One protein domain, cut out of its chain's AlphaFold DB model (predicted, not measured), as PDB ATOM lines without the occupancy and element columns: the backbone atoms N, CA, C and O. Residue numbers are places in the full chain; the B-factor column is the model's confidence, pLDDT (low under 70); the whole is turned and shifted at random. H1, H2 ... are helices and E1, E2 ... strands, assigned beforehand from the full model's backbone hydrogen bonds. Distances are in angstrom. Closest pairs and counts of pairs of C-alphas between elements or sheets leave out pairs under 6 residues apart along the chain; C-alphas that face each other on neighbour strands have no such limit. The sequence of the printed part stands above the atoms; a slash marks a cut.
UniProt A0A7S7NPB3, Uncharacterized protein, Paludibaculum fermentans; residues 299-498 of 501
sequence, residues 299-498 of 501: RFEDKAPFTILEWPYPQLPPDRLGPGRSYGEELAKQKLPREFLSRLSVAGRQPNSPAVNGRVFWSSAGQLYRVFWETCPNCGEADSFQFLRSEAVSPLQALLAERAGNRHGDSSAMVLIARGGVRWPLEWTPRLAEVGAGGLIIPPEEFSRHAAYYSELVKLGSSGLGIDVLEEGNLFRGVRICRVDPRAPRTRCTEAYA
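What this domain is: This is residues 299 to 498 of the 501 residues of an uncharacterized protein of Paludibaculum fermentans (UniProt A0A7S7NPB3). Two lobes stand end to end along an elongated outline: one holds a strongly twisted sheet of four strands, E2 to E5, with short helices H1 and H2 and long loops, and the other holds the three-stranded sheet E1, E8, E7 with H6 beside E8. E1 runs on into E2 and joins the lobes; residues 404 to 411 stick out. The printed part has 200 residues, in the order E1 E2 H1 H2 E3 E4 E5 H3 H4 E6 H5 H6 E7 E8, a mixed class with 89 residues in named elements, under half. The order E2, E3, E4, E5 is mixed, the order E1, E8, E7 antiparallel. The whole is compact, with a radius of gyration of the C-alphas of 18.5 A and spans of 62 by 32 by 32 A.

How they stand to each other: Begin at E1, residues 302 to 305, antiparallel to E8, residues 474 to 484; N 304 and O 475 are 3.0 A apart. E1 runs on into E2, residues 307 to 310, at 45 degrees. E2 is parallel to E3, residues 360 to 364, with N 309 and O 361 2.8 A apart. Between them come H1, residues 329 to 333, and H2, residues 338 to 342: a strand-helix-strand unit, parallel strands joined through helices, its crossover right-handed. H1 is not on the sheet; H2 only just is, with 5 pairs of C-alphas within 10 A, and only grazes it with residues 341 to 342. E3, E4, residues 367 to 373, and E5, residues 388 to 392, make a meander of two hairpins, each strand the antiparallel neighbour of the one before; look for N 362 and O 369, 2.8 A, and N 370 and O 391, 2.9 A. H3, residues 396 to 405, is close but not clearly touching H4, residues 412 to 418; the closest C-alphas, of Leu 399 and Leu 416, are 7.6 A apart. H4 only grazes the sheet E1, E8, E7. E6, residues 440 to 442, pairs with no named strand but is near E8. H5, residues 444 to 449, is close but not clearly touching H6, residues 451 to 462, their closest C-alphas, of Phe 447 and Tyr 454, 6.8 A apart. H6 is at the sheet's level, its height over the sheet 1.7 A; its closest C-alpha pair with E8 is Val 458 and Ile 481, 4.7 A. E7, residues 467 to 471, forms a hairpin with E8, N 469 and O 476 being 2.8 A apart. In H1, H2, H3 and H5 every O i to N i+4 pair is within hydrogen-bond range, against 2 of 3 in H4 and 7 of 8 in H6.

Where its parts are: Find C-alpha 302 at (-5.637, -34.371, 331.664), where E1 begins. E4 runs 19.3 A, H3 15.1 A and H6 15.8 A from first to last C-alpha. E8, 26.3 A, bends by 58 degrees at residue 477 and ends at C-alpha 484, (-6.896, -54.424, 336.640).

The domain as a whole: The two C-alphas farthest apart, of Glu 330 and Arg 487, are 62.4 A apart. The printed part has no cut; the links E2 to H1, H2 to E3, E4 to E5 and H4 to E6 are long. The mean pLDDT of the printed part is 75.5, and 62 residues are under 70, among them 346 to 358, 399 to 421 and 487 to 498.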
ATOM      1  N   ARG A 299      -7.473 -43.290 337.533       90.00
ATOM      2  CA  ARG A 299      -6.759 -42.527 336.496       90.00
ATOM      3  C   ARG A 299      -7.551 -41.308 336.043       90.00
ATOM      4  O   ARG A 299      -8.770 -41.266 336.187       90.00
ATOM      5  N   PHE A 300      -6.850 -40.379 335.408       88.75
ATOM      6  CA  PHE A 300      -7.406 -39.265 334.647       88.75
ATOM      7  C   PHE A 300      -6.617 -39.091 333.338       88.75
ATOM      8  O   PHE A 300      -5.550 -39.683 333.170       88.75
ATOM      9  N   GLU A 301      -7.155 -38.314 332.401       85.19
ATOM     10  CA  GLU A 301      -6.556 -38.072 331.080       85.19
ATOM     11  C   GLU A 301      -5.752 -36.768 331.023       85.19
ATOM     12  O   GLU A 301      -4.658 -36.748 330.468       85.19
ATOM     13  N   ASP A 302      -6.280 -35.692 331.612       85.81
ATOM     14  CA  ASP A 302      -5.637 -34.371 331.664       85.81
ATOM     15  C   ASP A 302      -5.801 -33.760 333.059       85.81
ATOM     16  O   ASP A 302      -6.824 -33.965 333.715       85.81
ATOM     17  N   LYS A 303      -4.802 -32.987 333.488       89.88
ATOM     18  CA  LYS A 303      -4.834 -32.172 334.707       89.88
ATOM     19  C   LYS A 303      -4.416 -30.760 334.339       89.88
ATOM     20  O   LYS A 303      -3.298 -30.541 333.878       89.88
ATOM     21  N   ALA A 304      -5.287 -29.799 334.609       88.19
ATOM     22  CA  ALA A 304      -4.989 -28.396 334.369       88.19
ATOM     23  C   ALA A 304      -5.645 -27.494 335.416       88.19
ATOM     24  O   ALA A 304      -6.723 -27.827 335.909       88.19
ATOM     25  N   PRO A 305      -5.057 -26.329 335.725       90.69
ATOM     26  CA  PRO A 305      -5.739 -25.333 336.536       90.69
ATOM     27  C   PRO A 305      -7.007 -24.846 335.823       90.69
ATOM     28  O   PRO A 305      -7.055 -24.759 334.589       90.69
ATOM     29  N   PHE A 306      -8.029 -24.516 336.607       88.25
ATOM     30  CA  PHE A 306      -9.245 -23.875 336.115       88.25
ATOM     31  C   PHE A 306      -9.369 -22.453 336.658       88.25
ATOM     32  O   PHE A 306      -8.778 -22.103 337.677       88.25
ATOM     33  N   THR A 307     -10.164 -21.635 335.977       90.31
ATOM     34  CA  THR A 307     -10.406 -20.243 336.357       90.31
ATOM     35  C   THR A 307     -11.825 -20.099 336.877       90.31
ATOM     36  O   THR A 307     -12.768 -20.558 336.234       90.31
ATOM     37  N   ILE A 308     -11.981 -19.428 338.018       91.81
ATOM     38  CA  ILE A 308     -13.284 -19.014 338.543       91.81
ATOM     39  C   ILE A 308     -13.480 -17.537 338.213       91.81
ATOM     40  O   ILE A 308     -12.617 -16.715 338.511       91.81
ATOM     41  N   LEU A 309     -14.610 -17.207 337.598       93.31
ATOM     42  CA  LEU A 309     -15.045 -15.840 337.332       93.31
ATOM     43  C   LEU A 309     -16.332 -15.554 338.103       93.31
ATOM     44  O   LEU A 309     -17.181 -16.429 338.236       93.31
ATOM     45  N   GLU A 310     -16.511 -14.326 338.574       95.12
ATOM     46  CA  GLU A 310     -17.794 -13.902 339.138       95.12
ATOM     47  C   GLU A 310     -18.848 -13.765 338.035       95.12
ATOM     48  O   GLU A 310     -18.558 -13.292 336.930       95.12
ATOM     49  N   TRP A 311     -20.074 -14.202 338.322       94.75
ATOM     50  CA  TRP A 311     -21.181 -14.119 337.379       94.75
ATOM     51  C   TRP A 311     -21.576 -12.653 337.126       94.75
ATOM     52  O   TRP A 311     -21.977 -11.958 338.059       94.75
ATOM     53  N   PRO A 312     -21.510 -12.163 335.874       94.12
ATOM     54  CA  PRO A 312     -21.629 -10.733 335.598       94.12
ATOM     55  C   PRO A 312     -23.080 -10.243 335.472       94.12
ATOM     56  O   PRO A 312     -23.297  -9.044 335.316       94.12
ATOM     57  N   TYR A 313     -24.074 -11.140 335.516       92.56
ATOM     58  CA  TYR A 313     -25.480 -10.819 335.248       92.56
ATOM     59  C   TYR A 313     -26.375 -11.077 336.471       92.56
ATOM     60  O   TYR A 313     -27.075 -12.092 336.520       92.56
ATOM     61  N   PRO A 314     -26.397 -10.175 337.470       88.75
ATOM     62  CA  PRO A 314     -27.177 -10.368 338.696       88.75
ATOM     63  C   PRO A 314     -28.687 -10.486 338.442       88.75
ATOM     64  O   PRO A 314     -29.393 -11.130 339.214       88.75
ATOM     65  N   GLN A 315     -29.186  -9.906 337.347       88.44
ATOM     66  CA  GLN A 315     -30.590  -9.983 336.945       88.44
ATOM     67  C   GLN A 315     -31.024 -11.385 336.491       88.44
ATOM     68  O   GLN A 315     -32.215 -11.694 336.519       88.44
ATOM     69  N   LEU A 316     -30.076 -12.231 336.076       90.06
ATOM     70  CA  LEU A 316     -30.339 -13.609 335.674       90.06
ATOM     71  C   LEU A 316     -29.260 -14.537 336.243       90.06
ATOM     72  O   LEU A 316     -28.286 -14.840 335.551       90.06
ATOM     73  N   PRO A 317     -29.408 -14.972 337.504       91.06
ATOM     74  CA  PRO A 317     -28.480 -15.903 338.131       91.06
ATOM     75  C   PRO A 317     -28.387 -17.240 337.368       91.06
ATOM     76  O   PRO A 317     -29.374 -17.661 336.749       91.06
ATOM     77  N   PRO A 318     -27.233 -17.939 337.407       89.12
ATOM     78  CA  PRO A 318     -27.015 -19.141 336.610       89.12
ATOM     79  C   PRO A 318     -28.038 -20.251 336.852       89.12
ATOM     80  O   PRO A 318     -28.449 -20.890 335.894       89.12
ATOM     81  N   ASP A 319     -28.502 -20.474 338.080       86.69
ATOM     82  CA  ASP A 319     -29.486 -21.512 338.439       86.69
ATOM     83  C   ASP A 319     -30.851 -21.371 337.734       86.69
ATOM     84  O   ASP A 319     -31.645 -22.317 337.707       86.69
ATOM     85  N   ARG A 320     -31.121 -20.203 337.136       86.56
ATOM     86  CA  ARG A 320     -32.325 -19.918 336.345       86.56
ATOM     87  C   ARG A 320     -32.140 -20.100 334.836       86.56
ATOM     88  O   ARG A 320     -33.105 -19.927 334.096       86.56
ATOM     89  N   LEU A 321     -30.944 -20.460 334.371       85.81
ATOM     90  CA  LEU A 321     -30.679 -20.757 332.961       85.81
ATOM     91  C   LEU A 321     -31.158 -22.177 332.606       85.81
ATOM     92  O   LEU A 321     -31.002 -23.104 333.396       85.81
ATOM     93  N   GLY A 322     -31.723 -22.365 331.410       75.44
ATOM     94  CA  GLY A 322     -32.140 -23.681 330.905       75.44
ATOM     95  C   GLY A 322     -33.583 -23.775 330.391       75.44
ATOM     96  O   GLY A 322     -34.381 -22.854 330.582       75.44
ATOM     97  N   PRO A 323     -33.932 -24.890 329.720       59.34
ATOM     98  CA  PRO A 323     -35.266 -25.112 329.171       59.34
ATOM     99  C   PRO A 323     -36.313 -25.233 330.290       59.34
ATOM    100  O   PRO A 323     -36.069 -25.850 331.324       59.34
ATOM    101  N   GLY A 324     -37.488 -24.630 330.090       59.84
ATOM    102  CA  GLY A 324     -38.594 -24.655 331.059       59.84
ATOM    103  C   GLY A 324     -38.476 -23.655 332.218       59.84
ATOM    104  O   GLY A 324     -39.380 -23.575 333.049       59.84
ATOM    105  N   ARG A 325     -37.402 -22.858 332.279       66.94
ATOM    106  CA  ARG A 325     -37.276 -21.738 333.220       66.94
ATOM    107  C   ARG A 325     -37.906 -20.488 332.601       66.94
ATOM    108  O   ARG A 325     -37.534 -20.094 331.500       66.94
ATOM    109  N   SER A 326     -38.862 -19.871 333.297       62.12
ATOM    110  CA  SER A 326     -39.509 -18.640 332.833       62.12
ATOM    111  C   SER A 326     -38.764 -17.417 333.362       62.12
ATOM    112  O   SER A 326     -38.672 -17.192 334.569       62.12
ATOM    113  N   TYR A 327     -38.225 -16.640 332.436       75.38
ATOM    114  CA  TYR A 327     -37.771 -15.270 332.622       75.38
ATOM    115  C   TYR A 327     -38.359 -14.452 331.467       75.38
ATOM    116  O   TYR A 327     -38.710 -15.016 330.430       75.38
ATOM    117  N   GLY A 328     -38.568 -13.150 331.678       78.69
ATOM    118  CA  GLY A 328     -39.276 -12.304 330.711       78.69
ATOM    119  C   GLY A 328     -38.662 -12.378 329.308       78.69
ATOM    120  O   GLY A 328     -37.441 -12.442 329.170       78.69
ATOM    121  N   GLU A 329     -39.507 -12.353 328.273       79.31
ATOM    122  CA  GLU A 329     -39.101 -12.503 326.865       79.31
ATOM    123  C   GLU A 329     -38.023 -11.489 326.449       79.31
ATOM    124  O   GLU A 329     -37.084 -11.828 325.730       79.31
ATOM    125  N   GLU A 330     -38.107 -10.266 326.972       82.94
ATOM    126  CA  GLU A 330     -37.123  -9.204 326.748       82.94
ATOM    127  C   GLU A 330     -35.723  -9.590 327.255       82.94
ATOM    128  O   GLU A 330     -34.732  -9.441 326.540       82.94
ATOM    129  N   LEU A 331     -35.641 -10.176 328.454       84.88
ATOM    130  CA  LEU A 331     -34.384 -10.650 329.034       84.88
ATOM    131  C   LEU A 331     -33.850 -11.880 328.284       84.88
ATOM    132  O   LEU A 331     -32.643 -12.020 328.110       84.88
ATOM    133  N   ALA A 332     -34.734 -12.747 327.785       82.62
ATOM    134  CA  ALA A 332     -34.351 -13.915 326.988       82.62
ATOM    135  C   ALA A 332     -33.692 -13.561 325.653       82.62
ATOM    136  O   ALA A 332     -32.736 -14.225 325.237       82.62
ATOM    137  N   LYS A 333     -34.163 -12.488 325.013       84.25
ATOM    138  CA  LYS A 333     -33.642 -11.997 323.733       84.25
ATOM    139  C   LYS A 333     -32.487 -11.007 323.878       84.25
ATOM    140  O   LYS A 333     -31.872 -10.647 322.872       84.25
ATOM    141  N   GLN A 334     -32.147 -10.585 325.098       88.06
ATOM    142  CA  GLN A 334     -31.018  -9.689 325.326       88.06
ATOM    143  C   GLN A 334     -29.720 -10.323 324.801       88.06
ATOM    144  O   GLN A 334     -29.314 -11.406 325.230       88.06
ATOM    145  N   LYS A 335     -29.066  -9.627 323.863       88.06
ATOM    146  CA  LYS A 335     -27.804 -10.065 323.261       88.06
ATOM    147  C   LYS A 335     -26.655  -9.978 324.257       88.06
ATOM    148  O   LYS A 335     -26.515  -9.000 324.990       88.06
ATOM    149  N   LEU A 336     -25.804 -10.991 324.220       88.88
ATOM    150  CA  LEU A 336     -24.626 -11.130 325.051       88.88
ATOM    151  C   LEU A 336     -23.384 -10.617 324.308       88.88
ATOM    152  O   LEU A 336     -23.257 -10.814 323.096       88.88
ATOM    153  N   PRO A 337     -22.435  -9.973 325.007       90.12
ATOM    154  CA  PRO A 337     -21.172  -9.563 324.412       90.12
ATOM    155  C   PRO A 337     -20.380 -10.763 323.884       90.12
ATOM    156  O   PRO A 337     -20.264 -11.792 324.554       90.12
ATOM    157  N   ARG A 338     -19.739 -10.602 322.719       84.50
ATOM    158  CA  ARG A 338     -18.878 -11.641 322.127       84.50
ATOM    159  C   ARG A 338     -17.751 -12.079 323.056       84.50
ATOM    160  O   ARG A 338     -17.422 -13.257 323.086       84.50
ATOM    161  N   GLU A 339     -17.182 -11.158 323.833       86.31
ATOM    162  CA  GLU A 339     -16.137 -11.482 324.808       86.31
ATOM    163  C   GLU A 339     -16.636 -12.441 325.893       86.31
ATOM    164  O   GLU A 339     -15.926 -13.377 326.251       86.31
ATOM    165  N   PHE A 340     -17.870 -12.264 326.374       88.69
ATOM    166  CA  PHE A 340     -18.486 -13.188 327.325       88.69
ATOM    167  C   PHE A 340     -18.721 -14.556 326.678       88.69
ATOM    168  O   PHE A 340     -18.244 -15.561 327.200       88.69
ATOM    169  N   LEU A 341     -19.372 -14.588 325.508       84.19
ATOM    170  CA  LEU A 341     -19.645 -15.825 324.766       84.19
ATOM    171  C   LEU A 341     -18.361 -16.592 324.439       84.19
ATOM    172  O   LEU A 341     -18.327 -17.815 324.548       84.19
ATOM    173  N   SER A 342     -17.281 -15.873 324.119       81.00
ATOM    174  CA  SER A 342     -15.984 -16.478 323.831       81.00
ATOM    175  C   SER A 342     -15.439 -17.278 325.008       81.00
ATOM    176  O   SER A 342     -14.739 -18.245 324.760       81.00
ATOM    177  N   ARG A 343     -15.791 -16.942 326.260       84.00
ATOM    178  CA  ARG A 343     -15.346 -17.636 327.484       84.00
ATOM    179  C   ARG A 343     -16.194 -18.858 327.843       84.00
ATOM    180  O   ARG A 343     -15.837 -19.581 328.770       84.00
ATOM    181  N   LEU A 344     -17.314 -19.087 327.159       80.81
ATOM    182  CA  LEU A 344     -18.230 -20.176 327.482       80.81
ATOM    183  C   LEU A 344     -17.784 -21.512 326.881       80.81
ATOM    184  O   LEU A 344     -17.147 -21.585 325.829       80.81
ATOM    185  N   SER A 345     -18.173 -22.598 327.548       73.56
ATOM    186  CA  SER A 345     -18.135 -23.930 326.942       73.56
ATOM    187  C   SER A 345     -19.245 -24.047 325.885       73.56
ATOM    188  O   SER A 345     -20.315 -23.483 326.059       73.56
ATOM    189  N   VAL A 346     -19.035 -24.799 324.804       68.44
ATOM    190  CA  VAL A 346     -20.084 -25.051 323.796       68.44
ATOM    191  C   VAL A 346     -20.796 -26.366 324.120       68.44
ATOM    192  O   VAL A 346     -20.128 -27.390 324.280       68.44
ATOM    193  N   ALA A 347     -22.128 -26.344 324.229       59.38
ATOM    194  CA  ALA A 347     -22.944 -27.531 324.489       59.38
ATOM    195  C   ALA A 347     -23.023 -28.443 323.248       59.38
ATOM    196  O   ALA A 347     -22.982 -27.971 322.114       59.38
ATOM    197  N   GLY A 348     -23.135 -29.761 323.452       50.50
ATOM    198  CA  GLY A 348     -23.372 -30.729 322.369       50.50
ATOM    199  C   GLY A 348     -22.131 -31.262 321.636       50.50
ATOM    200  O   GLY A 348     -22.275 -31.995 320.658       50.50
ATOM    201  N   ARG A 349     -20.905 -30.960 322.089       47.66
ATOM    202  CA  ARG A 349     -19.706 -31.665 321.593       47.66
ATOM    203  C   ARG A 349     -19.527 -33.007 322.306       47.66
ATOM    204  O   ARG A 349     -19.815 -33.124 323.492       47.66
ATOM    205  N   GLN A 350     -19.028 -34.009 321.572       41.84
ATOM    206  CA  GLN A 350     -18.677 -35.326 322.118       41.84
ATOM    207  C   GLN A 350     -17.814 -35.192 323.393       41.84
ATOM    208  O   GLN A 350     -16.976 -34.286 323.432       41.84
ATOM    209  N   PRO A 351     -17.936 -36.116 324.372       41.94
ATOM    210  CA  PRO A 351     -17.196 -36.098 325.646       41.94
ATOM    211  C   PRO A 351     -15.679 -35.874 325.511       41.94
ATOM    212  O   PRO A 351     -15.046 -35.300 326.393       41.94
ATOM    213  N   ASN A 352     -15.106 -36.251 324.363       38.62
ATOM    214  CA  ASN A 352     -13.668 -36.211 324.101       38.62
ATOM    215  C   ASN A 352     -13.216 -35.007 323.253       38.62
ATOM    216  O   ASN A 352     -12.050 -34.925 322.876       38.62
ATOM    217  N   SER A 353     -14.102 -34.061 322.920       40.78
ATOM    218  CA  SER A 353     -13.680 -32.847 322.218       40.78
ATOM    219  C   SER A 353     -13.144 -31.822 323.226       40.78
ATOM    220  O   SER A 353     -13.796 -31.566 324.243       40.78
ATOM    221  N   PRO A 354     -11.976 -31.201 322.994       41.94
ATOM    222  CA  PRO A 354     -11.546 -30.063 323.792       41.94
ATOM    223  C   PRO A 354     -12.553 -28.924 323.583       41.94
ATOM    224  O   PRO A 354     -12.632 -28.317 322.513       41.94
ATOM    225  N   ALA A 355     -13.385 -28.670 324.595       50.38
ATOM    226  CA  ALA A 355     -14.223 -27.483 324.625       50.38
ATOM    227  C   ALA A 355     -13.307 -26.256 324.577       50.38
ATOM    228  O   ALA A 355     -12.336 -26.189 325.330       50.38
ATOM    229  N   VAL A 356     -13.637 -25.292 323.714       48.66
ATOM    230  CA  VAL A 356     -12.820 -24.091 323.462       48.66
ATOM    231  C   VAL A 356     -12.531 -23.310 324.754       48.66
ATOM    232  O   VAL A 356     -11.486 -22.684 324.833       48.66
ATOM    233  N   ASN A 357     -13.367 -23.449 325.798       61.28
ATOM    234  CA  ASN A 357     -13.099 -22.969 327.160       61.28
ATOM    235  C   ASN A 357     -13.656 -23.898 328.255       61.28
ATOM    236  O   ASN A 357     -14.377 -23.483 329.160       61.28
ATOM    237  N   GLY A 358     -13.300 -25.186 328.203       68.56
ATOM    238  CA  GLY A 358     -13.714 -26.183 329.207       68.56
ATOM    239  C   GLY A 358     -13.180 -25.972 330.635       68.56
ATOM    240  O   GLY A 358     -13.442 -26.805 331.494       68.56
ATOM    241  N   ARG A 359     -12.417 -24.900 330.886       78.94
ATOM    242  CA  ARG A 359     -11.689 -24.633 332.141       78.94
ATOM    243  C   ARG A 359     -12.185 -23.388 332.887       78.94
ATOM    244  O   ARG A 359     -11.572 -22.999 333.874       78.94
ATOM    245  N   VAL A 360     -13.250 -22.741 332.416       86.62
ATOM    246  CA  VAL A 360     -13.831 -21.559 333.072       86.62
ATOM    247  C   VAL A 360     -15.097 -21.961 333.819       86.62
ATOM    248  O   VAL A 360     -16.002 -22.568 333.246       86.62
ATOM    249  N   PHE A 361     -15.158 -21.587 335.092       89.38
ATOM    250  CA  PHE A 361     -16.300 -21.775 335.975       89.38
ATOM    251  C   PHE A 361     -16.781 -20.424 336.489       89.38
ATOM    252  O   PHE A 361     -16.000 -19.484 336.621       89.38
ATOM    253  N   TRP A 362     -18.071 -20.334 336.786       91.94
ATOM    254  CA  TRP A 362     -18.714 -19.106 337.231       91.94
ATOM    255  C   TRP A 362     -19.179 -19.244 338.677       91.94
ATOM    256  O   TRP A 362     -19.836 -20.221 339.023       91.94
ATOM    257  N   SER A 363     -18.836 -18.276 339.515       94.06
ATOM    258  CA  SER A 363     -19.301 -18.152 340.894       94.06
ATOM    259  C   SER A 363     -20.536 -17.257 340.935       94.06
ATOM    260  O   SER A 363     -20.558 -16.189 340.326       94.06
ATOM    261  N   SER A 364     -21.582 -17.704 341.625       94.56
ATOM    262  CA  SER A 364     -22.761 -16.897 341.929       94.56
ATOM    263  C   SER A 364     -23.280 -17.287 343.306       94.56
ATOM    264  O   SER A 364     -23.582 -18.457 343.541       94.56
ATOM    265  N   ALA A 365     -23.367 -16.318 344.223       90.12
ATOM    266  CA  ALA A 365     -23.799 -16.531 345.611       90.12
ATOM    267  C   ALA A 365     -23.046 -17.676 346.334       90.12
ATOM    268  O   ALA A 365     -23.630 -18.428 347.109       90.12
ATOM    269  N   GLY A 366     -21.745 -17.832 346.057       86.75
ATOM    270  CA  GLY A 366     -20.897 -18.874 346.652       86.75
ATOM    271  C   GLY A 366     -21.034 -20.271 346.027       86.75
ATOM    272  O   GLY A 366     -20.283 -21.176 346.389       86.75
ATOM    273  N   GLN A 367     -21.940 -20.456 345.064       90.44
ATOM    274  CA  GLN A 367     -22.083 -21.692 344.298       90.44
ATOM    275  C   GLN A 367     -21.327 -21.580 342.968       90.44
ATOM    276  O   GLN A 367     -21.380 -20.554 342.289       90.44
ATOM    277  N   LEU A 368     -20.623 -22.650 342.588       90.50
ATOM    278  CA  LEU A 368     -19.956 -22.732 341.289       90.50
ATOM    279  C   LEU A 368     -20.880 -23.346 340.243       90.50
ATOM    280  O   LEU A 368     -21.592 -24.313 340.522       90.50
ATOM    281  N   TYR A 369     -20.795 -22.820 339.030       87.88
ATOM    282  CA  TYR A 369     -21.550 -23.255 337.870       87.88
ATOM    283  C   TYR A 369     -20.629 -23.419 336.673       87.88
ATOM    284  O   TYR A 369     -19.715 -22.620 336.450       87.88
ATOM    285  N   ARG A 370     -20.920 -24.416 335.848       86.25
ATOM    286  CA  ARG A 370     -20.452 -24.432 334.469       86.25
ATOM    287  C   ARG A 370     -21.557 -23.873 333.593       86.25
ATOM    288  O   ARG A 370     -22.713 -24.254 333.733       86.25
ATOM    289  N   VAL A 371     -21.201 -22.926 332.732       86.31
ATOM    290  CA  VAL A 371     -22.148 -22.256 331.838       86.31
ATOM    291  C   VAL A 371     -21.746 -22.561 330.410       86.31
ATOM    292  O   VAL A 371     -20.578 -22.429 330.025       86.31
ATOM    293  N   PHE A 372     -22.728 -23.002 329.640       82.94
ATOM    294  CA  PHE A 372     -22.559 -23.465 328.283       82.94
ATOM    295  C   PHE A 372     -23.432 -22.663 327.343       82.94
ATOM    296  O   PHE A 372     -24.527 -22.222 327.691       82.94
ATOM    297  N   TRP A 373     -22.937 -22.538 326.128       79.50
ATOM    298  CA  TRP A 373     -23.638 -21.945 325.021       79.50
ATOM    299  C   TRP A 373     -24.120 -23.042 324.075       79.50
ATOM    300  O   TRP A 373     -23.320 -23.820 323.549       79.50
ATOM    301  N   GLU A 374     -25.433 -23.137 323.892       75.31
ATOM    302  CA  GLU A 374     -26.058 -24.083 322.976       75.31
ATOM    303  C   GLU A 374     -26.091 -23.478 321.571       75.31
ATOM    304  O   GLU A 374     -26.881 -22.584 321.268       75.31
ATOM    305  N   THR A 375     -25.191 -23.944 320.702       65.19
ATOM    306  CA  THR A 375     -25.112 -23.441 319.329       65.19
ATOM    307  C   THR A 375     -26.324 -23.909 318.530       65.19
ATOM    308  O   THR A 375     -26.462 -25.104 318.271       65.19
ATOM    309  N   CYS A 376     -27.162 -22.970 318.088       65.88
ATOM    310  CA  CYS A 376     -28.217 -23.217 317.108       65.88
ATOM    311  C   CYS A 376     -27.790 -22.664 315.734       65.88
ATOM    312  O   CYS A 376     -27.807 -21.446 315.547       65.88
ATOM    313  N   PRO A 377     -27.442 -23.519 314.752       55.25
ATOM    314  CA  PRO A 377     -26.906 -23.078 313.460       55.25
ATOM    315  C   PRO A 377     -27.851 -22.194 312.630       55.25
ATOM    316  O   PRO A 377     -27.381 -21.438 311.789       55.25
ATOM    317  N   ASN A 378     -29.167 -22.272 312.869       58.91
ATOM    318  CA  ASN A 378     -30.198 -21.609 312.058       58.91
ATOM    319  C   ASN A 378     -31.069 -20.619 312.856       58.91
ATOM    320  O   ASN A 378     -32.109 -20.182 312.366       58.91
ATOM    321  N   CYS A 379     -30.682 -20.270 314.086       62.16
ATOM    322  CA  CYS A 379     -31.424 -19.314 314.904       62.16
ATOM    323  C   CYS A 379     -30.817 -17.911 314.742       62.16
ATOM    324  O   CYS A 379     -29.660 -17.697 315.092       62.16
ATOM    325  N   GLY A 380     -31.599 -16.929 314.276       54.06
ATOM    326  CA  GLY A 380     -31.161 -15.530 314.098       54.06
ATOM    327  C   GLY A 380     -30.780 -14.780 315.389       54.06
ATOM    328  O   GLY A 380     -30.385 -13.617 315.332       54.06
ATOM    329  N   GLU A 381     -30.873 -15.444 316.546       61.72
ATOM    330  CA  GLU A 381     -30.637 -14.897 317.888       61.72
ATOM    331  C   GLU A 381     -29.711 -15.788 318.738       61.72
ATOM    332  O   GLU A 381     -29.831 -15.801 319.958       61.72
ATOM    333  N   ALA A 382     -28.792 -16.541 318.123       66.88
ATOM    334  CA  ALA A 382     -27.926 -17.492 318.836       66.88
ATOM    335  C   ALA A 382     -27.099 -16.870 319.987       66.88
ATOM    336  O   ALA A 382     -26.680 -17.592 320.880       66.88
ATOM    337  N   ASP A 383     -26.916 -15.549 320.017       80.62
ATOM    338  CA  ASP A 383     -26.057 -14.829 320.967       80.62
ATOM    339  C   ASP A 383     -26.807 -14.272 322.201       80.62
ATOM    340  O   ASP A 383     -26.376 -13.273 322.773       80.62
ATOM    341  N   SER A 384     -27.947 -14.837 322.611       85.69
ATOM    342  CA  SER A 384     -28.747 -14.329 323.747       85.69
ATOM    343  C   SER A 384     -28.860 -15.306 324.925       85.69
ATOM    344  O   SER A 384     -28.466 -16.472 324.841       85.69
ATOM    345  N   PHE A 385     -29.413 -14.837 326.054       86.44
ATOM    346  CA  PHE A 385     -29.579 -15.647 327.269       86.44
ATOM    347  C   PHE A 385     -30.395 -16.930 327.057       86.44
ATOM    348  O   PHE A 385     -30.115 -17.934 327.711       86.44
ATOM    349  N   GLN A 386     -31.340 -16.944 326.108       83.06
ATOM    350  CA  GLN A 386     -32.152 -18.131 325.794       83.06
ATOM    351  C   GLN A 386     -31.336 -19.346 325.322       83.06
ATOM    352  O   GLN A 386     -31.788 -20.488 325.464       83.06
ATOM    353  N   PHE A 387     -30.116 -19.120 324.832       83.31
ATOM    354  CA  PHE A 387     -29.182 -20.162 324.398       83.31
ATOM    355  C   PHE A 387     -28.137 -20.522 325.455       83.31
ATOM    356  O   PHE A 387     -27.292 -21.386 325.217       83.31
ATOM    357  N   LEU A 388     -28.185 -19.900 326.635       86.31
ATOM    358  CA  LEU A 388     -27.343 -20.308 327.748       86.31
ATOM    359  C   LEU A 388     -27.968 -21.474 328.508       86.31
ATOM    360  O   LEU A 388     -29.178 -21.543 328.755       86.31
ATOM    361  N   ARG A 389     -27.102 -22.387 328.923       84.31
ATOM    362  CA  ARG A 389     -27.388 -23.465 329.865       84.31
ATOM    363  C   ARG A 389     -26.402 -23.361 331.006       84.31
ATOM    364  O   ARG A 389     -25.265 -22.940 330.803       84.31
ATOM    365  N   SER A 390     -26.817 -23.755 332.196       84.81
ATOM    366  CA  SER A 390     -25.914 -23.851 333.332       84.81
ATOM    367  C   SER A 390     -26.103 -25.174 334.043       84.81
ATOM    368  O   SER A 390     -27.169 -25.788 334.000       84.81
ATOM    369  N   GLU A 391     -25.049 -25.586 334.729       81.69
ATOM    370  CA  GLU A 391     -25.068 -26.733 335.613       81.69
ATOM    371  C   GLU A 391     -24.310 -26.376 336.884       81.69
ATOM    372  O   GLU A 391     -23.195 -25.850 336.834       81.69
ATOM    373  N   ALA A 392     -24.928 -26.632 338.034       84.69
ATOM    374  CA  ALA A 392     -24.285 -26.414 339.319       84.69
ATOM    375  C   ALA A 392     -23.215 -27.486 339.556       84.69
ATOM    376  O   ALA A 392     -23.499 -28.689 339.533       84.69
ATOM    377  N   VAL A 393     -21.996 -27.043 339.853       85.75
ATOM    378  CA  VAL A 393     -20.914 -27.927 340.279       85.75
ATOM    379  C   VAL A 393     -21.280 -28.489 341.648       85.75
ATOM    380  O   VAL A 393     -21.283 -27.777 342.655       85.75
ATOM    381  N   SER A 394     -21.577 -29.780 341.680       82.44
ATOM    382  CA  SER A 394     -22.042 -30.472 342.881       82.44
ATOM    383  C   SER A 394     -20.972 -31.430 343.410       82.44
ATOM    384  O   SER A 394     -20.144 -31.911 342.629       82.44
ATOM    385  N   PRO A 395     -20.970 -31.745 344.718       82.81
ATOM    386  CA  PRO A 395     -20.206 -32.874 345.237       82.81
ATOM    387  C   PRO A 395     -20.607 -34.164 344.519       82.81
ATOM    388  O   PRO A 395     -21.791 -34.367 344.226       82.81
ATOM    389  N   LEU A 396     -19.643 -35.053 344.273       76.88
ATOM    390  CA  LEU A 396     -19.896 -36.339 343.614       76.88
ATOM    391  C   LEU A 396     -21.008 -37.140 344.307       76.88
ATOM    392  O   LEU A 396     -21.828 -37.771 343.639       76.88
ATOM    393  N   GLN A 397     -21.097 -37.054 345.634       73.75
ATOM    394  CA  GLN A 397     -22.120 -37.758 346.400       73.75
ATOM    395  C   GLN A 397     -23.535 -37.245 346.129       73.75
ATOM    396  O   GLN A 397     -24.461 -38.050 346.045       73.75
ATOM    397  N   ALA A 398     -23.711 -35.932 345.962       73.69
ATOM    398  CA  ALA A 398     -25.023 -35.331 345.723       73.69
ATOM    399  C   ALA A 398     -25.605 -35.775 344.373       73.69
ATOM    400  O   ALA A 398     -26.783 -36.119 344.287       73.69
ATOM    401  N   LEU A 399     -24.758 -35.861 343.341       67.88
ATOM    402  CA  LEU A 399     -25.151 -36.342 342.012       67.88
ATOM    403  C   LEU A 399     -25.632 -37.795 342.038       67.88
ATOM    404  O   LEU A 399     -26.581 -38.168 341.350       67.88
ATOM    405  N   LEU A 400     -24.980 -38.623 342.848       65.56
ATOM    406  CA  LEU A 400     -25.305 -40.039 342.959       65.56
ATOM    407  C   LEU A 400     -26.504 -40.296 343.886       65.56
ATOM    408  O   LEU A 400     -27.265 -41.231 343.643       65.56
ATOM    409  N   ALA A 401     -26.751 -39.428 344.870       65.62
ATOM    410  CA  ALA A 401     -27.988 -39.437 345.650       65.62
ATOM    411  C   ALA A 401     -29.214 -39.046 344.801       65.62
ATOM    412  O   ALA A 401     -30.254 -39.697 344.886       65.62
ATOM    413  N   GLU A 402     -29.087 -38.042 343.925       63.34
ATOM    414  CA  GLU A 402     -30.150 -37.640 342.987       63.34
ATOM    415  C   GLU A 402     -30.530 -38.790 342.037       63.34
ATOM    416  O   GLU A 402     -31.708 -39.044 341.776       63.34
ATOM    417  N   ARG A 403     -29.537 -39.572 341.596       60.06
ATOM    418  CA  ARG A 403     -29.755 -40.805 340.832       60.06
ATOM    419  C   ARG A 403     -30.577 -41.843 341.596       60.06
ATOM    420  O   ARG A 403     -31.434 -42.472 340.985       60.06
ATOM    421  N   ALA A 404     -30.321 -42.056 342.888       53.50
ATOM    422  CA  ALA A 404     -31.078 -43.035 343.672       53.50
ATOM    423  C   ALA A 404     -32.582 -42.682 343.744       53.50
ATOM    424  O   ALA A 404     -33.420 -43.571 343.900       53.50
ATOM    425  N   GLY A 405     -32.926 -41.397 343.583       49.16
ATOM    426  CA  GLY A 405     -34.303 -40.911 343.484       49.16
ATOM    427  C   GLY A 405     -34.923 -41.000 342.080       49.16
ATOM    428  O   GLY A 405     -36.132 -41.215 341.966       49.16
ATOM    429  N   ASN A 406     -34.126 -40.882 341.012       48.25
ATOM    430  CA  ASN A 406     -34.615 -40.864 339.627       48.25
ATOM    431  C   ASN A 406     -34.756 -42.283 339.044       48.25
ATOM    432  O   ASN A 406     -33.796 -42.910 338.607       48.25
ATOM    433  N   ARG A 407     -35.999 -42.787 339.002       43.09
ATOM    434  CA  ARG A 407     -36.364 -44.144 338.537       43.09
ATOM    435  C   ARG A 407     -36.469 -44.315 337.014       43.09
ATOM    436  O   ARG A 407     -36.881 -45.379 336.556       43.09
ATOM    437  N   HIS A 408     -36.170 -43.294 336.214       36.44
ATOM    438  CA  HIS A 408     -36.262 -43.388 334.755       36.44
ATOM    439  C   HIS A 408     -34.923 -43.806 334.152       36.44
ATOM    440  O   HIS A 408     -33.882 -43.236 334.457       36.44
ATOM    441  N   GLY A 409     -34.967 -44.872 333.347       36.78
ATOM    442  CA  GLY A 409     -33.833 -45.682 332.899       36.78
ATOM    443  C   GLY A 409     -32.873 -45.037 331.901       36.78
ATOM    444  O   GLY A 409     -32.251 -45.779 331.133       36.78
ATOM    445  N   ASP A 410     -32.711 -43.714 331.925       35.72
ATOM    446  CA  ASP A 410     -31.662 -43.033 331.177       35.72
ATOM    447  C   ASP A 410     -30.296 -43.578 331.604       35.72
ATOM    448  O   ASP A 410     -30.031 -43.821 332.785       35.72
ATOM    449  N   SER A 411     -29.446 -43.859 330.614       44.50
ATOM    450  CA  SER A 411     -28.122 -44.449 330.813       44.50
ATOM    451  C   SER A 411     -27.357 -43.683 331.896       44.50
ATOM    452  O   SER A 411     -26.973 -42.529 331.712       44.50
ATOM    453  N   SER A 412     -27.133 -44.341 333.034       48.28
ATOM    454  CA  SER A 412     -26.531 -43.797 334.258       48.28
ATOM    455  C   SER A 412     -25.145 -43.180 334.052       48.28
ATOM    456  O   SER A 412     -24.729 -42.313 334.816       48.28
ATOM    457  N   ALA A 413     -24.445 -43.609 333.006       49.84
ATOM    458  CA  ALA A 413     -23.177 -43.045 332.577       49.84
ATOM    459  C   ALA A 413     -23.342 -41.637 331.984       49.84
ATOM    460  O   ALA A 413     -22.534 -40.752 332.247       49.84
ATOM    461  N   MET A 414     -24.411 -41.408 331.218       49.44
ATOM    462  CA  MET A 414     -24.618 -40.162 330.484       49.44
ATOM    463  C   MET A 414     -24.934 -38.986 331.403       49.44
ATOM    464  O   MET A 414     -24.492 -37.892 331.103       49.44
ATOM    465  N   VAL A 415     -25.620 -39.188 332.535       53.25
ATOM    466  CA  VAL A 415     -25.901 -38.099 333.497       53.25
ATOM    467  C   VAL A 415     -24.620 -37.601 334.175       53.25
ATOM    468  O   VAL A 415     -24.440 -36.398 334.353       53.25
ATOM    469  N   LEU A 416     -23.709 -38.516 334.517       56.69
ATOM    470  CA  LEU A 416     -22.417 -38.181 335.123       56.69
ATOM    471  C   LEU A 416     -21.452 -37.539 334.116       56.69
ATOM    472  O   LEU A 416     -20.686 -36.659 334.488       56.69
ATOM    473  N   ILE A 417     -21.505 -37.965 332.851       55.34
ATOM    474  CA  ILE A 417     -20.694 -37.406 331.757       55.34
ATOM    475  C   ILE A 417     -21.251 -36.057 331.279       55.34
ATOM    476  O   ILE A 417     -20.483 -35.171 330.916       55.34
ATOM    477  N   ALA A 418     -22.578 -35.904 331.247       50.50
ATOM    478  CA  ALA A 418     -23.240 -34.696 330.764       50.50
ATOM    479  C   ALA A 418     -23.053 -33.522 331.724       50.50
ATOM    480  O   ALA A 418     -22.903 -32.399 331.253       50.50
ATOM    481  N   ARG A 419     -23.009 -33.786 333.040       59.59
ATOM    482  CA  ARG A 419     -22.800 -32.738 334.037       59.59
ATOM    483  C   ARG A 419     -21.352 -32.280 334.035       59.59
ATOM    484  O   ARG A 419     -20.441 -32.970 334.490       59.59
ATOM    485  N   GLY A 420     -21.127 -31.085 333.519       55.84
ATOM    486  CA  GLY A 420     -19.809 -30.518 333.404       55.84
ATOM    487  C   GLY A 420     -19.285 -29.997 334.743       55.84
ATOM    488  O   GLY A 420     -19.481 -28.841 335.105       55.84
ATOM    489  N   GLY A 421     -18.502 -30.843 335.405       65.94
ATOM    490  CA  GLY A 421     -17.693 -30.510 336.574       65.94
ATOM    491  C   GLY A 421     -18.326 -30.985 337.877       65.94
ATOM    492  O   GLY A 421     -19.251 -30.372 338.404       65.94
ATOM    493  N   VAL A 422     -17.778 -32.066 338.422       80.38
ATOM    494  CA  VAL A 422     -18.118 -32.606 339.745       80.38
ATOM    495  C   VAL A 422     -17.007 -32.245 340.728       80.38
ATOM    496  O   VAL A 422     -15.859 -32.181 340.319       80.38
ATOM    497  N   ARG A 423     -17.274 -32.018 342.018       86.69
ATOM    498  CA  ARG A 423     -16.178 -31.885 343.003       86.69
ATOM    499  C   ARG A 423     -15.747 -33.252 343.523       86.69
ATOM    500  O   ARG A 423     -16.606 -34.027 343.954       86.69
ATOM    501  N   TRP A 424     -14.438 -33.517 343.508       88.12
ATOM    502  CA  TRP A 424     -13.881 -34.672 344.207       88.12
ATOM    503  C   TRP A 424     -14.060 -34.466 345.713       88.12
ATOM    504  O   TRP A 424     -13.809 -33.356 346.202       88.12
ATOM    505  N   PRO A 425     -14.511 -35.485 346.451       85.50
ATOM    506  CA  PRO A 425     -14.642 -35.382 347.894       85.50
ATOM    507  C   PRO A 425     -13.289 -35.179 348.561       85.50
ATOM    508  O   PRO A 425     -12.312 -35.844 348.218       85.50
ATOM    509  N   LEU A 426     -13.224 -34.257 349.521       82.00
ATOM    510  CA  LEU A 426     -11.947 -33.920 350.141       82.00
ATOM    511  C   LEU A 426     -11.498 -34.986 351.154       82.00
ATOM    512  O   LEU A 426     -10.318 -35.128 351.457       82.00
ATOM    513  N   GLU A 427     -12.452 -35.726 351.688       84.69
ATOM    514  CA  GLU A 427     -12.259 -36.761 352.688       84.69
ATOM    515  C   GLU A 427     -11.873 -38.123 352.093       84.69
ATOM    516  O   GLU A 427     -11.592 -39.047 352.851       84.69
ATOM    517  N   TRP A 428     -11.864 -38.258 350.761       84.50
ATOM    518  CA  TRP A 428     -11.498 -39.509 350.094       84.50
ATOM    519  C   TRP A 428      -9.993 -39.620 349.907       84.50
ATOM    520  O   TRP A 428      -9.304 -38.651 349.577       84.50
ATOM    521  N   THR A 429      -9.503 -40.842 350.063       83.75
ATOM    522  CA  THR A 429      -8.112 -41.220 349.849       83.75
ATOM    523  C   THR A 429      -8.057 -42.376 348.856       83.75
ATOM    524  O   THR A 429      -8.412 -43.489 349.211       83.75
ATOM    525  N   PRO A 430      -7.569 -42.177 347.628       86.25
ATOM    526  CA  PRO A 430      -6.568 -41.165 347.314       86.25
ATOM    527  C   PRO A 430      -7.123 -39.837 346.790       86.25
ATOM    528  O   PRO A 430      -8.205 -39.773 346.196       86.25
ATOM    529  N   ARG A 431      -6.315 -38.783 346.958       91.38
ATOM    530  CA  ARG A 431      -6.525 -37.480 346.313       91.38
ATOM    531  C   ARG A 431      -6.205 -37.591 344.828       91.38
ATOM    532  O   ARG A 431      -5.240 -38.261 344.458       91.38
ATOM    533  N   LEU A 432      -6.938 -36.899 343.956       90.69
ATOM    534  CA  LEU A 432      -6.612 -36.912 342.520       90.69
ATOM    535  C   LEU A 432      -5.248 -36.269 342.245       90.69
ATOM    536  O   LEU A 432      -4.533 -36.693 341.338       90.69
ATOM    537  N   ALA A 433      -4.846 -35.293 343.058       88.81
ATOM    538  CA  ALA A 433      -3.523 -34.685 343.007       88.81
ATOM    539  C   ALA A 433      -2.366 -35.675 343.250       88.81
ATOM    540  O   ALA A 433      -1.274 -35.442 342.727       88.81
ATOM    541  N   GLU A 434      -2.600 -36.764 343.990       89.81
ATOM    542  CA  GLU A 434      -1.621 -37.824 344.286       89.81
ATOM    543  C   GLU A 434      -1.542 -38.879 343.170       89.81
ATOM    544  O   GLU A 434      -0.606 -39.680 343.119       89.81
ATOM    545  N   VAL A 435      -2.512 -38.888 342.251       90.12
ATOM    546  CA  VAL A 435      -2.556 -39.841 341.143       90.12
ATOM    547  C   VAL A 435      -1.495 -39.458 340.108       90.12
ATOM    548  O   VAL A 435      -1.618 -38.475 339.378       90.12
ATOM    549  N   GLY A 436      -0.429 -40.254 340.032       85.12
ATOM    550  CA  GLY A 436       0.617 -40.089 339.023       85.12
ATOM    551  C   GLY A 436       0.160 -40.479 337.612       85.12
ATOM    552  O   GLY A 436      -0.907 -41.054 337.409       85.12
ATOM    553  N   ALA A 437       1.018 -40.254 336.609       79.06
ATOM    554  CA  ALA A 437       0.721 -40.569 335.201       79.06
ATOM    555  C   ALA A 437       0.367 -42.055 334.941       79.06
ATOM    556  O   ALA A 437      -0.360 -42.384 334.001       79.06
ATOM    557  N   GLY A 438       0.871 -42.962 335.788       78.31
ATOM    558  CA  GLY A 438       0.555 -44.396 335.739       78.31
ATOM    559  C   GLY A 438      -0.807 -44.769 336.333       78.31
ATOM    560  O   GLY A 438      -1.229 -45.912 336.191       78.31
ATOM    561  N   GLY A 439      -1.503 -43.823 336.964       88.75
ATOM    562  CA  GLY A 439      -2.629 -44.107 337.842       88.75
ATOM    563  C   GLY A 439      -2.194 -44.480 339.255       88.75
ATOM    564  O   GLY A 439      -1.003 -44.538 339.564       88.75
ATOM    565  N   LEU A 440      -3.182 -44.739 340.106       91.31
ATOM    566  CA  LEU A 440      -2.988 -45.134 341.496       91.31
ATOM    567  C   LEU A 440      -3.952 -46.260 341.863       91.31
ATOM    568  O   LEU A 440      -5.145 -46.177 341.567       91.31
ATOM    569  N   ILE A 441      -3.436 -47.326 342.476       90.19
ATOM    570  CA  ILE A 441      -4.275 -48.425 342.957       90.19
ATOM    571  C   ILE A 441      -5.010 -47.960 344.211       90.19
ATOM    572  O   ILE A 441      -4.392 -47.504 345.169       90.19
ATOM    573  N   ILE A 442      -6.333 -48.076 344.186       90.38
ATOM    574  CA  ILE A 442      -7.196 -47.775 345.321       90.38
ATOM    575  C   ILE A 442      -7.081 -48.934 346.321       90.38
ATOM    576  O   ILE A 442      -7.298 -50.085 345.922       90.38
ATOM    577  N   PRO A 443      -6.772 -48.663 347.602       88.50
ATOM    578  CA  PRO A 443      -6.772 -49.688 348.639       88.50
ATOM    579  C   PRO A 443      -8.141 -50.385 348.751       88.50
ATOM    580  O   PRO A 443      -9.170 -49.707 348.665       88.50
ATOM    581  N   PRO A 444      -8.202 -51.711 348.972       82.69
ATOM    582  CA  PRO A 444      -9.470 -52.436 349.091       82.69
ATOM    583  C   PRO A 444     -10.402 -51.894 350.185       82.69
ATOM    584  O   PRO A 444     -11.624 -51.885 350.009       82.69
ATOM    585  N   GLU A 445      -9.847 -51.417 351.304       83.69
ATOM    586  CA  GLU A 445     -10.624 -50.855 352.412       83.69
ATOM    587  C   GLU A 445     -11.290 -49.538 352.014       83.69
ATOM    588  O   GLU A 445     -12.469 -49.328 352.309       83.69
ATOM    589  N   GLU A 446     -10.562 -48.674 351.299       87.50
ATOM    590  CA  GLU A 446     -11.135 -47.448 350.744       87.50
ATOM    591  C   GLU A 446     -12.202 -47.789 349.710       87.50
ATOM    592  O   GLU A 446     -13.308 -47.240 349.737       87.50
ATOM    593  N   PHE A 447     -11.890 -48.726 348.809       85.06
ATOM    594  CA  PHE A 447     -12.830 -49.115 347.775       85.06
ATOM    595  C   PHE A 447     -14.155 -49.563 348.390       85.06
ATOM    596  O   PHE A 447     -15.223 -49.135 347.959       85.06
ATOM    597  N   SER A 448     -14.074 -50.373 349.445       79.94
ATOM    598  CA  SER A 448     -15.226 -50.868 350.194       79.94
ATOM    599  C   SER A 448     -15.979 -49.744 350.910       79.94
ATOM    600  O   SER A 448     -17.209 -49.709 350.864       79.94
ATOM    601  N   ARG A 449     -15.267 -48.784 351.515       82.94
ATOM    602  CA  ARG A 449     -15.861 -47.617 352.188       82.94
ATOM    603  C   ARG A 449     -16.693 -46.755 351.234       82.94
ATOM    604  O   ARG A 449     -17.739 -46.242 351.629       82.94
ATOM    605  N   HIS A 450     -16.258 -46.626 349.981       82.19
ATOM    606  CA  HIS A 450     -16.898 -45.786 348.962       82.19
ATOM    607  C   HIS A 450     -17.445 -46.587 347.768       82.19
ATOM    608  O   HIS A 450     -17.605 -46.052 346.668       82.19
ATOM    609  N   ALA A 451     -17.795 -47.861 347.982       77.25
ATOM    610  CA  ALA A 451     -18.129 -48.814 346.920       77.25
ATOM    611  C   ALA A 451     -19.295 -48.361 346.026       77.25
ATOM    612  O   ALA A 451     -19.252 -48.526 344.804       77.25
ATOM    613  N   ALA A 452     -20.316 -47.727 346.611       72.69
ATOM    614  CA  ALA A 452     -21.452 -47.174 345.871       72.69
ATOM    615  C   ALA A 452     -21.024 -46.133 344.819       72.69
ATOM    616  O   ALA A 452     -21.664 -46.001 343.779       72.69
ATOM    617  N   TYR A 453     -19.924 -45.423 345.068       77.62
ATOM    618  CA  TYR A 453     -19.425 -44.372 344.194       77.62
ATOM    619  C   TYR A 453     -18.393 -44.893 343.199       77.62
ATOM    620  O   TYR A 453     -18.504 -44.665 341.993       77.62
ATOM    621  N   TYR A 454     -17.401 -45.635 343.688       82.94
ATOM    622  CA  TYR A 454     -16.361 -46.173 342.825       82.94
ATOM    623  C   TYR A 454     -16.889 -47.207 341.839       82.94
ATOM    624  O   TYR A 454     -16.409 -47.247 340.710       82.94
ATOM    625  N   SER A 455     -17.925 -47.971 342.193       77.38
ATOM    626  CA  SER A 455     -18.582 -48.883 341.249       77.38
ATOM    627  C   SER A 455     -19.117 -48.178 340.000       77.38
ATOM    628  O   SER A 455     -19.104 -48.754 338.912       77.38
ATOM    629  N   GLU A 456     -19.537 -46.919 340.111       76.38
ATOM    630  CA  GLU A 456     -20.011 -46.135 338.973       76.38
ATOM    631  C   GLU A 456     -18.870 -45.624 338.101       76.38
ATOM    632  O   GLU A 456     -18.948 -45.696 336.872       76.38
ATOM    633  N   LEU A 457     -17.765 -45.208 338.719       81.19
ATOM    634  CA  LEU A 457     -16.542 -44.868 337.993       81.19
ATOM    635  C   LEU A 457     -15.905 -46.092 337.321       81.19
ATOM    636  O   LEU A 457     -15.325 -45.944 336.246       81.19
ATOM    637  N   VAL A 458     -16.045 -47.288 337.905       81.69
ATOM    638  CA  VAL A 458     -15.632 -48.560 337.290       81.69
ATOM    639  C   VAL A 458     -16.475 -48.855 336.049       81.69
ATOM    640  O   VAL A 458     -15.926 -49.097 334.976       81.69
ATOM    641  N   LYS A 459     -17.810 -48.761 336.144       75.75
ATOM    642  CA  LYS A 459     -18.712 -48.965 334.992       75.75
ATOM    643  C   LYS A 459     -18.414 -47.988 333.854       75.75
ATOM    644  O   LYS A 459     -18.356 -48.400 332.695       75.75
ATOM    645  N   LEU A 460     -18.172 -46.719 334.177       72.81
ATOM    646  CA  LEU A 460     -17.752 -45.701 333.213       72.81
ATOM    647  C   LEU A 460     -16.407 -46.043 332.562       72.81
ATOM    648  O   LEU A 460     -16.315 -46.097 331.332       72.81
ATOM    649  N   GLY A 461     -15.398 -46.353 333.381       73.19
ATOM    650  CA  GLY A 461     -14.062 -46.718 332.916       73.19
ATOM    651  C   GLY A 461     -14.062 -47.945 332.010       73.19
ATOM    652  O   GLY A 461     -13.370 -47.963 330.992       73.19
ATOM    653  N   SER A 462     -14.917 -48.928 332.296       69.81
ATOM    654  CA  SER A 462     -15.092 -50.133 331.480       69.81
ATOM    655  C   SER A 462     -15.532 -49.819 330.040       69.81
ATOM    656  O   SER A 462     -15.130 -50.511 329.097       69.81
ATOM    657  N   SER A 463     -16.289 -48.732 329.861       69.00
ATOM    658  CA  SER A 463     -16.762 -48.226 328.566       69.00
ATOM    659  C   SER A 463     -15.770 -47.250 327.915       69.00
ATOM    660  O   SER A 463     -16.058 -46.681 326.865       69.00
ATOM    661  N   GLY A 464     -14.599 -47.034 328.530       71.19
ATOM    662  CA  GLY A 464     -13.602 -46.048 328.105       71.19
ATOM    663  C   GLY A 464     -14.010 -44.599 328.375       71.19
ATOM    664  O   GLY A 464     -13.350 -43.687 327.886       71.19
ATOM    665  N   LEU A 465     -15.076 -44.381 329.144       75.31
ATOM    666  CA  LEU A 465     -15.585 -43.061 329.502       75.31
ATOM    667  C   LEU A 465     -15.055 -42.655 330.883       75.31
ATOM    668  O   LEU A 465     -14.628 -43.493 331.678       75.31
ATOM    669  N   GLY A 466     -15.077 -41.358 331.165       77.94
ATOM    670  CA  GLY A 466     -14.704 -40.793 332.457       77.94
ATOM    671  C   GLY A 466     -15.472 -39.504 332.717       77.94
ATOM    672  O   GLY A 466     -16.223 -39.045 331.855       77.94
ATOM    673  N   ILE A 467     -15.292 -38.941 333.906       80.62
ATOM    674  CA  ILE A 467     -15.943 -37.694 334.315       80.62
ATOM    675  C   ILE A 467     -14.933 -36.575 334.526       80.62
ATOM    676  O   ILE A 467     -13.783 -36.811 334.890       80.62
ATOM    677  N   ASP A 468     -15.380 -35.345 334.320       82.81
ATOM    678  CA  ASP A 468     -14.600 -34.153 334.629       82.81
ATOM    679  C   ASP A 468     -14.803 -33.776 336.106       82.81
ATOM    680  O   ASP A 468     -15.934 -33.559 336.558       82.81
ATOM    681  N   VAL A 469     -13.706 -33.686 336.862       86.81
ATOM    682  CA  VAL A 469     -13.717 -33.478 338.313       86.81
ATOM    683  C   VAL A 469     -12.835 -32.300 338.719       86.81
ATOM    684  O   VAL A 469     -11.740 -32.121 338.200       86.81
ATOM    685  N   LEU A 470     -13.300 -31.505 339.676       88.88
ATOM    686  CA  LEU A 470     -12.565 -30.423 340.313       88.88
ATOM    687  C   LEU A 470     -12.016 -30.868 341.669       88.88
ATOM    688  O   LEU A 470     -12.773 -31.339 342.518       88.88
ATOM    689  N   GLU A 471     -10.728 -30.637 341.896       91.31
ATOM    690  CA  GLU A 471     -10.071 -30.803 343.195       91.31
ATOM    691  C   GLU A 471      -8.964 -29.743 343.332       91.31
ATOM    692  O   GLU A 471      -8.155 -29.565 342.423       91.31
ATOM    693  N   GLU A 472      -8.960 -28.999 344.446       88.75
ATOM    694  CA  GLU A 472      -7.894 -28.041 344.810       88.75
ATOM    695  C   GLU A 472      -7.438 -27.105 343.672       88.75
ATOM    696  O   GLU A 472      -6.254 -26.992 343.362       88.75
ATOM    697  N   GLY A 473      -8.384 -26.445 342.998       88.44
ATOM    698  CA  GLY A 473      -8.063 -25.492 341.922       88.44
ATOM    699  C   GLY A 473      -7.645 -26.135 340.592       88.44
ATOM    700  O   GLY A 473      -7.351 -25.426 339.630       88.44
ATOM    701  N   ASN A 474      -7.668 -27.466 340.500       91.06
ATOM    702  CA  ASN A 474      -7.392 -28.212 339.281       91.06
ATOM    703  C   ASN A 474      -8.659 -28.885 338.745       91.06
ATOM    704  O   ASN A 474      -9.485 -29.395 339.500       91.06
ATOM    705  N   LEU A 475      -8.791 -28.883 337.421       88.56
ATOM    706  CA  LEU A 475      -9.723 -29.696 336.660       88.56
ATOM    707  C   LEU A 475      -8.983 -30.946 336.181       88.56
ATOM    708  O   LEU A 475      -8.018 -30.860 335.420       88.56
ATOM    709  N   PHE A 476      -9.478 -32.097 336.613       88.25
ATOM    710  CA  PHE A 476      -9.070 -33.421 336.180       88.25
ATOM    711  C   PHE A 476     -10.093 -33.925 335.169       88.25
ATOM    712  O   PHE A 476     -11.272 -34.067 335.493       88.25
ATOM    713  N   ARG A 477      -9.664 -34.170 333.933       85.31
ATOM    714  CA  ARG A 477     -10.554 -34.639 332.867       85.31
ATOM    715  C   ARG A 477     -10.517 -36.148 332.738       85.31
ATOM    716  O   ARG A 477      -9.459 -36.757 332.894       85.31
ATOM    717  N   GLY A 478     -11.662 -36.741 332.411       81.56
ATOM    718  CA  GLY A 478     -11.752 -38.177 332.149       81.56
ATOM    719  C   GLY A 478     -11.367 -39.046 333.353       81.56
ATOM    720  O   GLY A 478     -10.772 -40.109 333.176       81.56
ATOM    721  N   VAL A 479     -11.684 -38.600 334.573       87.00
ATOM    722  CA  VAL A 479     -11.482 -39.378 335.800       87.00
ATOM    723  C   VAL A 479     -12.304 -40.660 335.721       87.00
ATOM    724  O   VAL A 479     -13.519 -40.625 335.508       87.00
ATOM    725  N   ARG A 480     -11.636 -41.800 335.878       86.25
ATOM    726  CA  ARG A 480     -12.242 -43.132 335.799       86.25
ATOM    727  C   ARG A 480     -11.481 -44.133 336.650       86.25
ATOM    728  O   ARG A 480     -10.301 -43.940 336.947       86.25
ATOM    729  N   ILE A 481     -12.151 -45.228 336.989       87.81
ATOM    730  CA  ILE A 481     -11.517 -46.367 337.645       87.81
ATOM    731  C   ILE A 481     -11.477 -47.517 336.655       87.81
ATOM    732  O   ILE A 481     -12.488 -47.903 336.075       87.81
ATOM    733  N   CYS A 482     -10.285 -48.050 336.454       84.94
ATOM    734  CA  CYS A 482     -10.049 -49.212 335.625       84.94
ATOM    735  C   CYS A 482      -9.893 -50.431 336.529       84.94
ATOM    736  O   CYS A 482      -9.083 -50.422 337.456       84.94
ATOM    737  N   ARG A 483     -10.627 -51.502 336.239       82.12
ATOM    738  CA  ARG A 483     -10.355 -52.797 336.851       82.12
ATOM    739  C   ARG A 483      -9.100 -53.389 336.211       82.12
ATOM    740  O   ARG A 483      -9.000 -53.468 334.987       82.12
ATOM    741  N   VAL A 484      -8.137 -53.764 337.039       80.75
ATOM    742  CA  VAL A 484      -6.896 -54.424 336.640       80.75
ATOM    743  C   VAL A 484      -6.984 -55.856 337.120       80.75
ATOM    744  O   VAL A 484      -7.124 -56.108 338.313       80.75
ATOM    745  N   ASP A 485      -6.950 -56.782 336.177       76.94
ATOM    746  CA  ASP A 485      -7.086 -58.203 336.442       76.94
ATOM    747  C   ASP A 485      -6.104 -58.948 335.533       76.94
ATOM    748  O   ASP A 485      -6.250 -58.884 334.310       76.94
ATOM    749  N   PRO A 486      -5.083 -59.624 336.087       70.00
ATOM    750  CA  PRO A 486      -4.071 -60.308 335.289       70.00
ATOM    751  C   PRO A 486      -4.636 -61.492 334.493       70.00
ATOM    752  O   PRO A 486      -3.977 -61.964 333.567       70.00
ATOM    753  N   ARG A 487      -5.837 -61.981 334.833       67.19
ATOM    754  CA  ARG A 487      -6.511 -63.081 334.128       67.19
ATOM    755  C   ARG A 487      -7.420 -62.591 333.004       67.19
ATOM    756  O   ARG A 487      -7.794 -63.387 332.143       67.19
ATOM    757  N   ALA A 488      -7.784 -61.310 333.005       64.06
ATOM    758  CA  ALA A 488      -8.659 -60.735 331.997       64.06
ATOM    759  C   ALA A 488      -7.866 -60.312 330.743       64.06
ATOM    760  O   ALA A 488      -6.709 -59.891 330.846       64.06
ATOM    761  N   PRO A 489      -8.478 -60.365 329.543       60.12
ATOM    762  CA  PRO A 489      -7.890 -59.771 328.349       60.12
ATOM    763  C   PRO A 489      -7.565 -58.297 328.593       60.12
ATOM    764  O   PRO A 489      -8.350 -57.573 329.214       60.12
ATOM    765  N   ARG A 490      -6.426 -57.832 328.067       57.47
ATOM    766  CA  ARG A 490      -6.055 -56.419 328.160       57.47
ATOM    767  C   ARG A 490      -7.168 -55.559 327.564       57.47
ATOM    768  O   ARG A 490      -7.586 -55.742 326.425       57.47
ATOM    769  N   THR A 491      -7.641 -54.605 328.350       58.16
ATOM    770  CA  THR A 491      -8.544 -53.545 327.909       58.16
ATOM    771  C   THR A 491      -7.742 -52.274 327.616       58.16
ATOM    772  O   THR A 491      -6.624 -52.117 328.116       58.16
ATOM    773  N   ARG A 492      -8.334 -51.305 326.897       52.28
ATOM    774  CA  ARG A 492      -7.768 -49.943 326.723       52.28
ATOM    775  C   ARG A 492      -7.361 -49.279 328.049       52.28
ATOM    776  O   ARG A 492      -6.490 -48.423 328.085       52.28
ATOM    777  N   CYS A 493      -7.984 -49.691 329.152       58.25
ATOM    778  CA  CYS A 493      -7.677 -49.249 330.510       58.25
ATOM    779  C   CYS A 493      -6.329 -49.791 331.041       58.25
ATOM    780  O   CYS A 493      -5.652 -49.110 331.813       58.25
ATOM    781  N   THR A 494      -5.929 -50.995 330.615       55.03
ATOM    782  CA  THR A 494      -4.732 -51.729 331.080       55.03
ATOM    783  C   THR A 494      -3.526 -51.638 330.136       55.03
ATOM    784  O   THR A 494      -2.425 -52.001 330.538       55.03
ATOM    785  N   GLU A 495      -3.694 -51.140 328.904       52.91
ATOM    786  CA  GLU A 495      -2.605 -51.019 327.914       52.91
ATOM    787  C   GLU A 495      -1.434 -50.158 328.420       52.91
ATOM    788  O   GLU A 495      -0.282 -50.517 328.207       52.91
ATOM    789  N   ALA A 496      -1.693 -49.096 329.194       46.41
ATOM    790  CA  ALA A 496      -0.624 -48.223 329.700       46.41
ATOM    791  C   ALA A 496       0.160 -48.780 330.910       46.41
ATOM    792  O   ALA A 496       1.083 -48.119 331.380       46.41
ATOM    793  N   TYR A 497      -0.224 -49.942 331.454       42.62
ATOM    794  CA  TYR A 497       0.486 -50.584 332.572       42.62
ATOM    795  C   TYR A 497       1.480 -51.656 332.089       42.62
ATOM    796  O   TYR A 497       2.275 -52.153 332.876       42.62
ATOM    797  N   ALA A 498       1.452 -52.005 330.796       41.56
ATOM    798  CA  ALA A 498       2.295 -53.053 330.220       41.56
ATOM    799  C   ALA A 498       3.736 -52.613 329.898       41.56
ATOM    800  O   ALA A 498       4.562 -53.477 329.619       41.56
TER     801      ALA A 498